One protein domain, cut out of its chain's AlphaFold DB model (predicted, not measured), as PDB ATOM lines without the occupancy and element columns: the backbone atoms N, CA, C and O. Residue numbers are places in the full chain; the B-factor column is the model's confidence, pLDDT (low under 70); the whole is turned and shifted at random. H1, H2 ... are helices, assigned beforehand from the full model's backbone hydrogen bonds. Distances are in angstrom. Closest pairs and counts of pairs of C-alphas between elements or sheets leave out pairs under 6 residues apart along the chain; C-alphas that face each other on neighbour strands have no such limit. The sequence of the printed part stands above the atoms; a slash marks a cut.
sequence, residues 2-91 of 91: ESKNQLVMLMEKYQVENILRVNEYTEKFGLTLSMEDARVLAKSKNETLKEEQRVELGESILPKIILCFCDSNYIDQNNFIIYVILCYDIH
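What this domain is: This is residues 2 to 91 of the 91 residues of an uncharacterized protein of Eubacterium sp. AF15-50 (UniProt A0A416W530). Two helices, H3 and H5, lie side by side; H4 crosses H5 near its middle, and the later part of the long helix H1, residues 12 to 20, packs on the first part of H3, residues 35 to 42, at a steep angle. The first part of H1, residues 2 to 11, sticks out of this body as an arm, while short H2 continues past the other end of H1 and lies near H4. The printed part has 90 residues with five named helices, H1 to H5 in order, and no named strand; the class is all helix. The whole is compact, with a radius of gyration of the C-alphas of 13.4 A, yet elongated in outline, spanning 45 by 26 by 21 A.

How they stand to each other: Begin with H1, residues 2 to 20, and look to H3, residues 35 to 51: they touch, closest at the C-alphas of Val 16 and Ala 38, 5.3 A apart, and run opposite ways at a steep tilt of 67 degrees. H2, residues 23 to 29, and H1 meet only through their link. H4, residues 62 to 69, runs the same way as H2 at a shallow tilt of 17 degrees; they are close but not clearly touching, with the C-alphas of Thr 26 and Leu 67 closest at 7.1 A. H1 and H4 only just touch, with 3 pairs of C-alphas within 8 A, the closest being those of Ile 19 and Pro 63 at 5.9 A. H5, residues 80 to 89, touches H3, running the same way at a shallow tilt of 14 degrees; their closest C-alphas are those of Thr 48 and Asp 89, 6.4 A apart. H5 touches H4 too, opposite ways at a steep tilt of 63 degrees, closest at the C-alphas of Ile 66 and Val 84, 6.3 A apart. H5 is apart from H1 and H2. Every O i to N i+4 pair is within hydrogen-bond range in H1, H3, H4 and H5; in H2 it is 1 of 3, beside 2 of 4 O i to N i+3 pairs.

Where its parts are: Find C-alpha 2 at (23.058, 34.693, 72.160); from there H1 runs 27.4 A to C-alpha 20. H2 covers 9.8 A. Find C-alpha 35 at (0.679, 32.512, 83.789), where H3 begins its 24.4 A. H4 covers 11.0 A, and H5 runs 14.5 A to C-alpha 89 at (10.607, 25.699, 100.896).

The domain as a whole: The C-alphas of Glu 2 and Asn 73 are the two farthest apart, at 47.1 A. Without residues 2 to 11, which stand free, the body spans 34 by 25 by 20 A. The printed part has no cut and no long link. The mean pLDDT of the printed part is 91.2, and one residue, His 91, is under 70.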
ATOM      1  N   GLU A   2      24.443  34.887  72.643       71.88
ATOM      2  CA  GLU A   2      23.058  34.693  72.160       71.88
ATOM      3  C   GLU A   2      22.476  33.295  72.407       71.88
ATOM      4  O   GLU A   2      21.387  33.182  72.962       71.88
ATOM      5  N   SER A   3      23.215  32.227  72.097       79.44
ATOM      6  CA  SER A   3      22.704  30.854  72.245       79.44
ATOM      7  C   SER A   3      22.423  30.462  73.703       79.44
ATOM      8  O   SER A   3      21.489  29.712  73.976       79.44
ATOM      9  N   LYS A   4      23.197  30.997  74.660       79.44
ATOM     10  CA  LYS A   4      22.993  30.743  76.097       79.44
ATOM     11  C   LYS A   4      21.720  31.430  76.600       79.44
ATOM     12  O   LYS A   4      20.947  30.806  77.315       79.44
ATOM     13  N   ASN A   5      21.473  32.671  76.180       86.56
ATOM     14  CA  ASN A   5      20.251  33.397  76.543       86.56
ATOM     15  C   ASN A   5      19.000  32.747  75.937       86.56
ATOM     16  O   ASN A   5      17.976  32.654  76.604       86.56
ATOM     17  N   GLN A   6      19.084  32.244  74.702       90.81
ATOM     18  CA  GLN A   6      17.985  31.510  74.068       90.81
ATOM     19  C   GLN A   6      17.628  30.226  74.821       90.81
ATOM     20  O   GLN A   6      16.450  29.950  75.037       90.81
ATOM     21  N   LEU A   7      18.638  29.468  75.258       88.75
ATOM     22  CA  LEU A   7      18.423  28.243  76.025       88.75
ATOM     23  C   LEU A   7      17.756  28.526  77.378       88.75
ATOM     24  O   LEU A   7      16.818  27.825  77.745       88.75
ATOM     25  N   VAL A   8      18.196  29.572  78.086       86.94
ATOM     26  CA  VAL A   8      17.595  29.982  79.368       86.94
ATOM     27  C   VAL A   8      16.124  30.357  79.186       86.94
ATOM     28  O   VAL A   8      15.276  29.822  79.893       86.94
ATOM     29  N   MET A   9      15.795  31.176  78.181       88.56
ATOM     30  CA  MET A   9      14.402  31.545  77.895       88.56
ATOM     31  C   MET A   9      13.525  30.334  77.544       88.56
ATOM     32  O   MET A   9      12.350  30.290  77.907       88.56
ATOM     33  N   LEU A  10      14.070  29.347  76.822       90.62
ATOM     34  CA  LEU A  10      13.346  28.116  76.497       90.62
ATOM     35  C   LEU A  10      13.085  27.271  77.751       90.62
ATOM     36  O   LEU A  10      11.981  26.761  77.925       90.62
ATOM     37  N   MET A  11      14.081  27.154  78.631       86.94
ATOM     38  CA  MET A  11      13.946  26.441  79.903       86.94
ATOM     39  C   MET A  11      12.919  27.109  80.821       86.94
ATOM     40  O   MET A  11      12.093  26.414  81.402       86.94
ATOM     41  N   GLU A  12      12.923  28.440  80.919       88.31
ATOM     42  CA  GLU A  12      11.925  29.191  81.690       88.31
ATOM     43  C   GLU A  12      10.506  28.956  81.164       88.31
ATOM     44  O   GLU A  12       9.606  28.640  81.943       88.31
ATOM     45  N   LYS A  13      10.305  29.034  79.841       91.62
ATOM     46  CA  LYS A  13       9.004  28.736  79.221       91.62
ATOM     47  C   LYS A  13       8.542  27.316  79.523       91.62
ATOM     48  O   LYS A  13       7.415  27.138  79.969       91.62
ATOM     49  N   TYR A  14       9.425  26.334  79.352       91.06
ATOM     50  CA  TYR A  14       9.115  24.936  79.637       91.06
ATOM     51  C   TYR A  14       8.698  24.722  81.098       91.06
ATOM     52  O   TYR A  14       7.744  23.998  81.374       91.06
ATOM     53  N   GLN A  15       9.380  25.369  82.049       90.12
ATOM     54  CA  GLN A  15       9.023  25.267  83.466       90.12
ATOM     55  C   GLN A  15       7.635  25.841  83.752       90.12
ATOM     56  O   GLN A  15       6.851  25.208  84.457       90.12
ATOM     57  N   VAL A  16       7.329  27.015  83.197       94.69
ATOM     58  CA  VAL A  16       6.029  27.665  83.382       94.69
ATOM     59  C   VAL A  16       4.910  26.840  82.750       94.69
ATOM     60  O   VAL A  16       3.897  26.593  83.398       94.69
ATOM     61  N   GLU A  17       5.106  26.348  81.526       94.56
ATOM     62  CA  GLU A  17       4.146  25.472  80.851       94.56
ATOM     63  C   GLU A  17       3.895  24.194  81.656       94.56
ATOM     64  O   GLU A  17       2.745  23.814  81.855       94.56
ATOM     65  N   ASN A  18       4.943  23.563  82.191       93.06
ATOM     66  CA  ASN A  18       4.792  22.347  82.986       93.06
ATOM     67  C   ASN A  18       3.999  22.576  84.282       93.06
ATOM     68  O   ASN A  18       3.224  21.714  84.687       93.06
ATOM     69  N   ILE A  19       4.164  23.739  84.922       95.06
ATOM     70  CA  ILE A  19       3.361  24.121  86.091       95.06
ATOM     71  C   ILE A  19       1.903  24.344  85.678       95.06
ATOM     72  O   ILE A  19       1.011  23.821  86.333       95.06
ATOM     73  N   LEU A  20       1.645  25.054  84.576       97.00
ATOM     74  CA  LEU A  20       0.281  25.345  84.113       97.00
ATOM     75  C   LEU A  20      -0.529  24.099  83.747       97.00
ATOM     76  O   LEU A  20      -1.750  24.118  83.880       97.00
ATOM     77  N   ARG A  21       0.121  23.005  83.333       96.19
ATOM     78  CA  ARG A  21      -0.565  21.741  83.010       96.19
ATOM     79  C   ARG A  21      -1.363  21.163  84.176       96.19
ATOM     80  O   ARG A  21      -2.313  20.428  83.943       96.19
ATOM     81  N   VAL A  22      -1.032  21.506  85.423       96.12
ATOM     82  CA  VAL A  22      -1.819  21.043  86.578       96.12
ATOM     83  C   VAL A  22      -3.248  21.584  86.568       96.12
ATOM     84  O   VAL A  22      -4.124  20.920  87.115       96.12
ATOM     85  N   ASN A  23      -3.508  22.717  85.899       97.50
ATOM     86  CA  ASN A  23      -4.852  23.290  85.774       97.50
ATOM     87  C   ASN A  23      -5.840  22.312  85.132       97.50
ATOM     88  O   ASN A  23      -6.999  22.292  85.533       97.50
ATOM     89  N   GLU A  24      -5.368  21.428  84.241       96.50
ATOM     90  CA  GLU A  24      -6.174  20.342  83.657       96.50
ATOM     91  C   GLU A  24      -6.871  19.490  84.736       96.50
ATOM     92  O   GLU A  24      -7.934  18.917  84.501       96.50
ATOM     93  N   TYR A  25      -6.275  19.403  85.928       96.62
ATOM     94  CA  TYR A  25      -6.802  18.661  87.064       96.62
ATOM     95  C   TYR A  25      -7.314  19.559  88.190       96.62
ATOM     96  O   TYR A  25      -8.332  19.228  88.790       96.62
ATOM     97  N   THR A  26      -6.638  20.663  88.513       96.75
ATOM     98  CA  THR A  26      -6.981  21.487  89.686       96.75
ATOM     99  C   THR A  26      -8.264  22.295  89.493       96.75
ATOM    100  O   THR A  26      -8.953  22.584  90.472       96.75
ATOM    101  N   GLU A  27      -8.654  22.587  88.247       96.38
ATOM    102  CA  GLU A  27      -9.874  23.348  87.940       96.38
ATOM    103  C   GLU A  27     -11.144  22.677  88.472       96.38
ATOM    104  O   GLU A  27     -12.080  23.358  88.892       96.38
ATOM    105  N   LYS A  28     -11.174  21.340  88.550       95.94
ATOM    106  CA  LYS A  28     -12.324  20.604  89.105       95.94
ATOM    107  C   LYS A  28     -12.534  20.831  90.608       95.94
ATOM    108  O   LYS A  28     -13.598  20.495  91.121       95.94
ATOM    109  N   PHE A  29     -11.536  21.387  91.294       94.75
ATOM    110  CA  PHE A  29     -11.604  21.812  92.692       94.75
ATOM    111  C   PHE A  29     -11.751  23.334  92.835       94.75
ATOM    112  O   PHE A  29     -11.703  23.857  93.943       94.75
ATOM    113  N   GLY A  30     -11.938  24.059  91.725       94.75
ATOM    114  CA  GLY A  30     -12.041  25.518  91.722       94.75
ATOM    115  C   GLY A  30     -10.699  26.241  91.866       94.75
ATOM    116  O   GLY A  30     -10.690  27.410  92.241       94.75
ATOM    117  N   LEU A  31      -9.584  25.557  91.584       96.69
ATOM    118  CA  LEU A  31      -8.230  26.101  91.675       96.69
ATOM    119  C   LEU A  31      -7.603  26.236  90.286       96.69
ATOM    120  O   LEU A  31      -7.539  25.268  89.523       96.69
ATOM    121  N   THR A  32      -7.065  27.412  89.978       96.94
ATOM    122  CA  THR A  32      -6.430  27.692  88.685       96.94
ATOM    123  C   THR A  32      -5.184  28.548  88.874       96.94
ATOM    124  O   THR A  32      -5.197  29.546  89.588       96.94
ATOM    125  N   LEU A  33      -4.100  28.186  88.198       96.94
ATOM    126  CA  LEU A  33      -2.878  28.977  88.117       96.94
ATOM    127  C   LEU A  33      -2.925  29.886  86.893       96.94
ATOM    128  O   LEU A  33      -3.094  29.415  85.767       96.94
ATOM    129  N   SER A  34      -2.724  31.185  87.087       96.69
ATOM    130  CA  SER A  34      -2.433  32.087  85.979       96.69
ATOM    131  C   SER A  34      -0.994  31.902  85.485       96.69
ATOM    132  O   SER A  34      -0.135  31.324  86.157       96.69
ATOM    133  N   MET A  35      -0.695  32.451  84.303       96.06
ATOM    134  CA  MET A  35       0.679  32.512  83.789       96.06
ATOM    135  C   MET A  35       1.628  33.203  84.780       96.06
ATOM    136  O   MET A  35       2.799  32.841  84.865       96.06
ATOM    137  N   GLU A  36       1.135  34.199  85.519       95.62
ATOM    138  CA  GLU A  36       1.939  34.918  86.501       95.62
ATOM    139  C   GLU A  36       2.181  34.077  87.755       95.62
ATOM    140  O   GLU A  36       3.318  33.989  88.212       95.62
ATOM    141  N   ASP A  37       1.168  33.356  88.234       96.44
ATOM    142  CA  ASP A  37       1.320  32.430  89.361       96.44
ATOM    143  C   ASP A  37       2.369  31.355  89.058       96.44
ATOM    144  O   ASP A  37       3.264  31.087  89.858       96.44
ATOM    145  N   ALA A  38       2.318  30.781  87.855       95.69
ATOM    146  CA  ALA A  38       3.290  29.787  87.422       95.69
ATOM    147  C   ALA A  38       4.719  30.359  87.322       95.69
ATOM    148  O   ALA A  38       5.684  29.654  87.627       95.69
ATOM    149  N   ARG A  39       4.879  31.639  86.954       95.25
ATOM    150  CA  ARG A  39       6.184  32.324  86.995       95.25
ATOM    151  C   ARG A  39       6.674  32.544  88.419       95.25
ATOM    152  O   ARG A  39       7.856  32.319  88.670       95.25
ATOM    153  N   VAL A  40       5.796  32.954  89.333       95.44
ATOM    154  CA  VAL A  40       6.129  33.123  90.755       95.44
ATOM    155  C   VAL A  40       6.615  31.799  91.342       95.44
ATOM    156  O   VAL A  40       7.686  31.760  91.945       95.44
ATOM    157  N   LEU A  41       5.900  30.701  91.083       95.12
ATOM    158  CA  LEU A  41       6.288  29.361  91.525       95.12
ATOM    159  C   LEU A  41       7.623  28.909  90.913       95.12
ATOM    160  O   LEU A  41       8.497  28.423  91.627       95.12
ATOM    161  N   ALA A  42       7.819  29.098  89.604       93.69
ATOM    162  CA  ALA A  42       9.079  28.752  88.945       93.69
ATOM    163  C   ALA A  42      10.265  29.561  89.496       93.69
ATOM    164  O   ALA A  42      11.362  29.021  89.650       93.69
ATOM    165  N   LYS A  43      10.044  30.846  89.799       92.62
ATOM    166  CA  LYS A  43      11.048  31.733  90.382       92.62
ATOM    167  C   LYS A  43      11.409  31.309  91.805       92.62
ATOM    168  O   LYS A  43      12.587  31.064  92.040       92.62
ATOM    169  N   SER A  44      10.418  31.161  92.687       92.19
ATOM    170  CA  SER A  44      10.616  30.706  94.073       92.19
ATOM    171  C   SER A  44      11.385  29.387  94.096       92.19
ATOM    172  O   SER A  44      12.444  29.307  94.702       92.19
ATOM    173  N   LYS A  45      10.976  28.405  93.287       91.75
ATOM    174  CA  LYS A  45      11.706  27.143  93.125       91.75
ATOM    175  C   LYS A  45      13.190  27.343  92.793       91.75
ATOM    176  O   LYS A  45      14.050  26.703  93.391       91.75
ATOM    177  N   ASN A  46      13.507  28.191  91.813       90.25
ATOM    178  CA  ASN A  46      14.895  28.430  91.405       90.25
ATOM    179  C   ASN A  46      15.706  29.154  92.493       90.25
ATOM    180  O   ASN A  46      16.908  28.907  92.608       90.25
ATOM    181  N   GLU A  47      15.069  30.035  93.265       91.38
ATOM    182  CA  GLU A  47      15.664  30.701  94.428       91.38
ATOM    183  C   GLU A  47      15.972  29.673  95.523       91.38
ATOM    184  O   GLU A  47      17.139  29.506  95.870       91.38
ATOM    185  N   THR A  48      14.989  28.872  95.934       90.88
ATOM    186  CA  THR A  48      15.131  27.836  96.966       90.88
ATOM    187  C   THR A  48      16.177  26.781  96.594       90.88
ATOM    188  O   THR A  48      17.040  26.455  97.402       90.88
ATOM    189  N   LEU A  49      16.193  26.280  95.349       91.38
ATOM    190  CA  LEU A  49      17.227  25.330  94.902       91.38
ATOM    191  C   LEU A  49      18.640  25.910  95.027       91.38
ATOM    192  O   LEU A  49      19.588  25.204  95.369       91.38
ATOM    193  N   LYS A  50      18.789  27.203  94.737       90.62
ATOM    194  CA  LYS A  50      20.076  27.886  94.810       90.62
ATOM    195  C   LYS A  50      20.491  28.159  96.256       90.62
ATOM    196  O   LYS A  50      21.664  27.972  96.573       90.62
ATOM    197  N   GLU A  51      19.569  28.627  97.089       91.75
ATOM    198  CA  GLU A  51      19.816  28.987  98.489       91.75
ATOM    199  C   GLU A  51      20.126  27.751  99.336       91.75
ATOM    200  O   GLU A  51      21.163  27.708  99.999       91.75
ATOM    201  N   GLU A  52      19.321  26.699  99.192       90.00
ATOM    202  CA  GLU A  52      19.464  25.442  99.935       90.00
ATOM    203  C   GLU A  52      20.484  24.477  99.306       90.00
ATOM    204  O   GLU A  52      20.665  23.350  99.767       90.00
ATOM    205  N   GLN A  53      21.157  24.889  98.223       90.00
ATOM    206  CA  GLN A  53      22.083  24.052  97.440       90.00
ATOM    207  C   GLN A  53      21.458  22.715  97.003       90.00
ATOM    208  O   GLN A  53      22.143  21.702  96.821       90.00
ATOM    209  N   ARG A  54      20.138  22.714  96.823       88.06
ATOM    210  CA  ARG A  54      19.352  21.552  96.437       88.06
ATOM    211  C   ARG A  54      19.399  21.382  94.921       88.06
ATOM    212  O   ARG A  54      19.319  22.337  94.152       88.06
ATOM    213  N   VAL A  55      19.497  20.132  94.476       84.69
ATOM    214  CA  VAL A  55      19.459  19.777  93.053       84.69
ATOM    215  C   VAL A  55      18.235  18.912  92.788       84.69
ATOM    216  O   VAL A  55      18.095  17.831  93.356       84.69
ATOM    217  N   GLU A  56      17.364  19.372  91.893       85.06
ATOM    218  CA  GLU A  56      16.281  18.561  91.338       85.06
ATOM    219  C   GLU A  56      16.720  17.918  90.023       85.06
ATOM    220  O   GLU A  56      17.123  18.601  89.080       85.06
ATOM    221  N   LEU A  57      16.633  16.589  89.957       79.38
ATOM    222  CA  LEU A  57      16.897  15.817  88.747       79.38
ATOM    223  C   LEU A  57      15.572  15.343  88.144       79.38
ATOM    224  O   LEU A  57      14.836  14.588  88.776       79.38
ATOM    225  N   GLY A  58      15.303  15.741  86.901       82.06
ATOM    226  CA  GLY A  58      14.105  15.336  86.163       82.06
ATOM    227  C   GLY A  58      12.959  16.341  86.270       82.06
ATOM    228  O   GLY A  58      13.178  17.552  86.238       82.06
ATOM    229  N   GLU A  59      11.724  15.841  86.317       81.81
ATOM    230  CA  GLU A  59      10.541  16.692  86.467       81.81
ATOM    231  C   GLU A  59      10.530  17.379  87.834       81.81
ATOM    232  O   GLU A  59      10.827  16.757  88.855       81.81
ATOM    233  N   SER A  60      10.145  18.657  87.848       86.12
ATOM    234  CA  SER A  60      10.018  19.417  89.092       86.12
ATOM    235  C   SER A  60       9.042  18.739  90.054       86.12
ATOM    236  O   SER A  60       8.032  18.171  89.628       86.12
ATOM    237  N   ILE A  61       9.303  18.831  91.359       90.25
ATOM    238  CA  ILE A  61       8.361  18.345  92.375       90.25
ATOM    239  C   ILE A  61       7.112  19.242  92.476       90.25
ATOM    240  O   ILE A  61       6.085  18.784  92.970       90.25
ATOM    241  N   LEU A  62       7.161  20.486  91.972       92.88
ATOM    242  CA  LEU A  62       6.065  21.459  92.075       92.88
ATOM    243  C   LEU A  62       4.706  20.901  91.610       92.88
ATOM    244  O   LEU A  62       3.772  20.936  92.410       92.88
ATOM    245  N   PRO A  63       4.561  20.317  90.398       92.81
ATOM    246  CA  PRO A  63       3.315  19.667  89.998       92.81
ATOM    247  C   PRO A  63       2.818  18.602  90.982       92.81
ATOM    248  O   PRO A  63       1.620  18.495  91.213       92.81
ATOM    249  N   LYS A  64       3.719  17.832  91.602       91.94
ATOM    250  CA  LYS A  64       3.339  16.800  92.577       91.94
ATOM    251  C   LYS A  64       2.824  17.414  93.875       91.94
ATOM    252  O   LYS A  64       1.822  16.936  94.392       91.94
ATOM    253  N   ILE A  65       3.468  18.474  94.370       92.94
ATOM    254  CA  ILE A  65       2.991  19.234  95.537       92.94
ATOM    255  C   ILE A  65       1.599  19.797  95.239       92.94
ATOM    256  O   ILE A  65       0.665  19.561  95.997       92.94
ATOM    257  N   ILE A  66       1.442  20.466  94.097       94.31
ATOM    258  CA  ILE A  66       0.173  21.062  93.674       94.31
ATOM    259  C   ILE A  66      -0.952  20.020  93.657       94.31
ATOM    260  O   ILE A  66      -1.993  20.217  94.280       94.31
ATOM    261  N   LEU A  67      -0.734  18.888  92.985       93.56
ATOM    262  CA  LEU A  67      -1.741  17.837  92.866       93.56
ATOM    263  C   LEU A  67      -2.042  17.141  94.203       93.56
ATOM    264  O   LEU A  67      -3.170  16.701  94.398       93.56
ATOM    265  N   CYS A  68      -1.074  17.069  95.120       93.06
ATOM    266  CA  CYS A  68      -1.247  16.492  96.459       93.06
ATOM    267  C   CYS A  68      -2.201  17.310  97.341       93.06
ATOM    268  O   CYS A  68      -2.857  16.757  98.217       93.06
ATOM    269  N   PHE A  69      -2.258  18.624  97.126       91.69
ATOM    270  CA  PHE A  69      -2.961  19.549  98.011       91.69
ATOM    271  C   PHE A  69      -4.217  20.174  97.396       91.69
ATOM    272  O   PHE A  69      -5.001  20.795  98.112       91.69
ATOM    273  N   CYS A  70      -4.430  20.019  96.088       94.00
ATOM    274  CA  CYS A  70      -5.524  20.677  95.373       94.00
ATOM    275  C   CYS A  70      -6.944  20.253  95.798       94.00
ATOM    276  O   CYS A  70      -7.893  20.957  95.474       94.00
ATOM    277  N   ASP A  71      -7.103  19.141  96.517       94.31
ATOM    278  CA  ASP A  71      -8.380  18.650  97.052       94.31
ATOM    279  C   ASP A  71      -8.543  18.895  98.565       94.31
ATOM    280  O   ASP A  71      -9.509  18.441  99.183       94.31
ATOM    281  N   SER A  72      -7.609  19.627  99.178       94.25
ATOM    282  CA  SER A  72      -7.650  19.962 100.598       94.25
ATOM    283  C   SER A  72      -8.748  20.977 100.915       94.25
ATOM    284  O   SER A  72      -8.781  22.071 100.359       94.25
ATOM    285  N   ASN A  73      -9.564  20.685 101.931       91.94
ATOM    286  CA  ASN A  73     -10.578  21.615 102.452       91.94
ATOM    287  C   ASN A  73      -9.996  22.905 103.070       91.94
ATOM    288  O   ASN A  73     -10.755  23.800 103.436       91.94
ATOM    289  N   TYR A  74      -8.674  22.988 103.242       92.12
ATOM    290  CA  TYR A  74      -7.988  24.165 103.788       92.12
ATOM    291  C   TYR A  74      -7.402  25.077 102.704       92.12
ATOM    292  O   TYR A  74      -6.821  26.115 103.032       92.12
ATOM    293  N   ILE A  75      -7.529  24.689 101.433       93.12
ATOM    294  CA  ILE A  75      -6.931  25.388 100.302       93.12
ATOM    295  C   ILE A  75      -8.025  25.926  99.386       93.12
ATOM    296  O   ILE A  75      -8.948  25.220  98.997       93.12
ATOM    297  N   ASP A  76      -7.887  27.199  99.038       94.62
ATOM    298  CA  ASP A  76      -8.713  27.902  98.067       94.62
ATOM    299  C   ASP A  76      -7.837  28.798  97.182       94.62
ATOM    300  O   ASP A  76      -6.638  28.966  97.415       94.62
ATOM    301  N   GLN A  77      -8.434  29.398  96.153       93.38
ATOM    302  CA  GLN A  77      -7.718  30.211  95.172       93.38
ATOM    303  C   GLN A  77      -6.868  31.338  95.794       93.38
ATOM    304  O   GLN A  77      -5.832  31.698  95.237       93.38
ATOM    305  N   ASN A  78      -7.272  31.895  96.940       93.81
ATOM    306  CA  ASN A  78      -6.576  33.010  97.585       93.81
ATOM    307  C   ASN A  78      -5.305  32.569  98.315       93.81
ATOM    308  O   ASN A  78      -4.399  33.381  98.500       93.81
ATOM    309  N   ASN A  79      -5.243  31.313  98.765       93.81
ATOM    310  CA  ASN A  79      -4.125  30.797  99.556       93.81
ATOM    311  C   ASN A  79      -3.324  29.691  98.844       93.81
ATOM    312  O   ASN A  79      -2.272  29.276  99.329       93.81
ATOM    313  N   PHE A  80      -3.773  29.247  97.673       93.81
ATOM    314  CA  PHE A  80      -3.181  28.127  96.954       93.81
ATOM    315  C   PHE A  80      -1.694  28.321  96.642       93.81
ATOM    316  O   PHE A  80      -0.874  27.465  96.968       93.81
ATOM    317  N   ILE A  81      -1.324  29.476  96.081       94.62
ATOM    318  CA  ILE A  81       0.066  29.765  95.693       94.62
ATOM    319  C   ILE A  81       0.983  29.804  96.911       94.62
ATOM    320  O   ILE A  81       2.046  29.188  96.905       94.62
ATOM    321  N   ILE A  82       0.560  30.500  97.970       94.12
ATOM    322  CA  ILE A  82       1.379  30.648  99.174       94.12
ATOM    323  C   ILE A  82       1.583  29.304  99.881       94.12
ATOM    324  O   ILE A  82       2.685  29.038 100.353       94.12
ATOM    325  N   TYR A  83       0.577  28.422  99.882       94.00
ATOM    326  CA  TYR A  83       0.723  27.063 100.404       94.00
ATOM    327  C   TYR A  83       1.714  26.231  99.593       94.00
ATOM    328  O   TYR A  83       2.559  25.557 100.177       94.00
ATOM    329  N   VAL A  84       1.646  26.286  98.259       94.44
ATOM    330  CA  VAL A  84       2.572  25.539  97.394       94.44
ATOM    331  C   VAL A  84       4.018  25.990  97.618       94.44
ATOM    332  O   VAL A  84       4.893  25.134  97.729       94.44
ATOM    333  N   ILE A  85       4.263  27.302  97.730       94.25
ATOM    334  CA  ILE A  85       5.594  27.855  98.038       94.25
ATOM    335  C   ILE A  85       6.072  27.365  99.405       94.25
ATOM    336  O   ILE A  85       7.148  26.789  99.506       94.25
ATOM    337  N   LEU A  86       5.237  27.501 100.441       91.94
ATOM    338  CA  LEU A  86       5.586  27.075 101.797       91.94
ATOM    339  C   LEU A  86       5.949  25.584 101.854       91.94
ATOM    340  O   LEU A  86       6.920  25.202 102.500       91.94
ATOM    341  N   CYS A  87       5.185  24.730 101.172       90.69
ATOM    342  CA  CYS A  87       5.476  23.301 101.100       90.69
ATOM    343  C   CYS A  87       6.761  22.995 100.327       90.69
ATOM    344  O   CYS A  87       7.421  22.004 100.633       90.69
ATOM    345  N   TYR A  88       7.101  23.802  99.323       87.69
ATOM    346  CA  TYR A  88       8.332  23.630  98.563       87.69
ATOM    347  C   TYR A  88       9.562  24.033  99.389       87.69
ATOM    348  O   TYR A  88      10.544  23.298  99.396       87.69
ATOM    349  N   ASP A  89       9.486  25.143 100.125       85.62
ATOM    350  CA  ASP A  89      10.607  25.699 100.896       85.62
ATOM    351  C   ASP A  89      10.968  24.886 102.152       85.62
ATOM    352  O   ASP A  89      12.081  24.981 102.658       85.62
ATOM    353  N   ILE A  90      10.041  24.080 102.681       76.19
ATOM    354  CA  ILE A  90      10.269  23.242 103.876       76.19
ATOM    355  C   ILE A  90      11.018  21.933 103.546       76.19
ATOM    356  O   ILE A  90      11.519  21.260 104.453       76.19
ATOM    357  N   HIS A  91      11.090  21.544 102.272       56.97
ATOM    358  CA  HIS A  91      11.675  20.276 101.829       56.97
ATOM    359  C   HIS A  91      13.005  20.457 101.113       56.97
ATOM    360  O   HIS A  91      13.680  19.412 100.958       56.97
TER     361      HIS A  91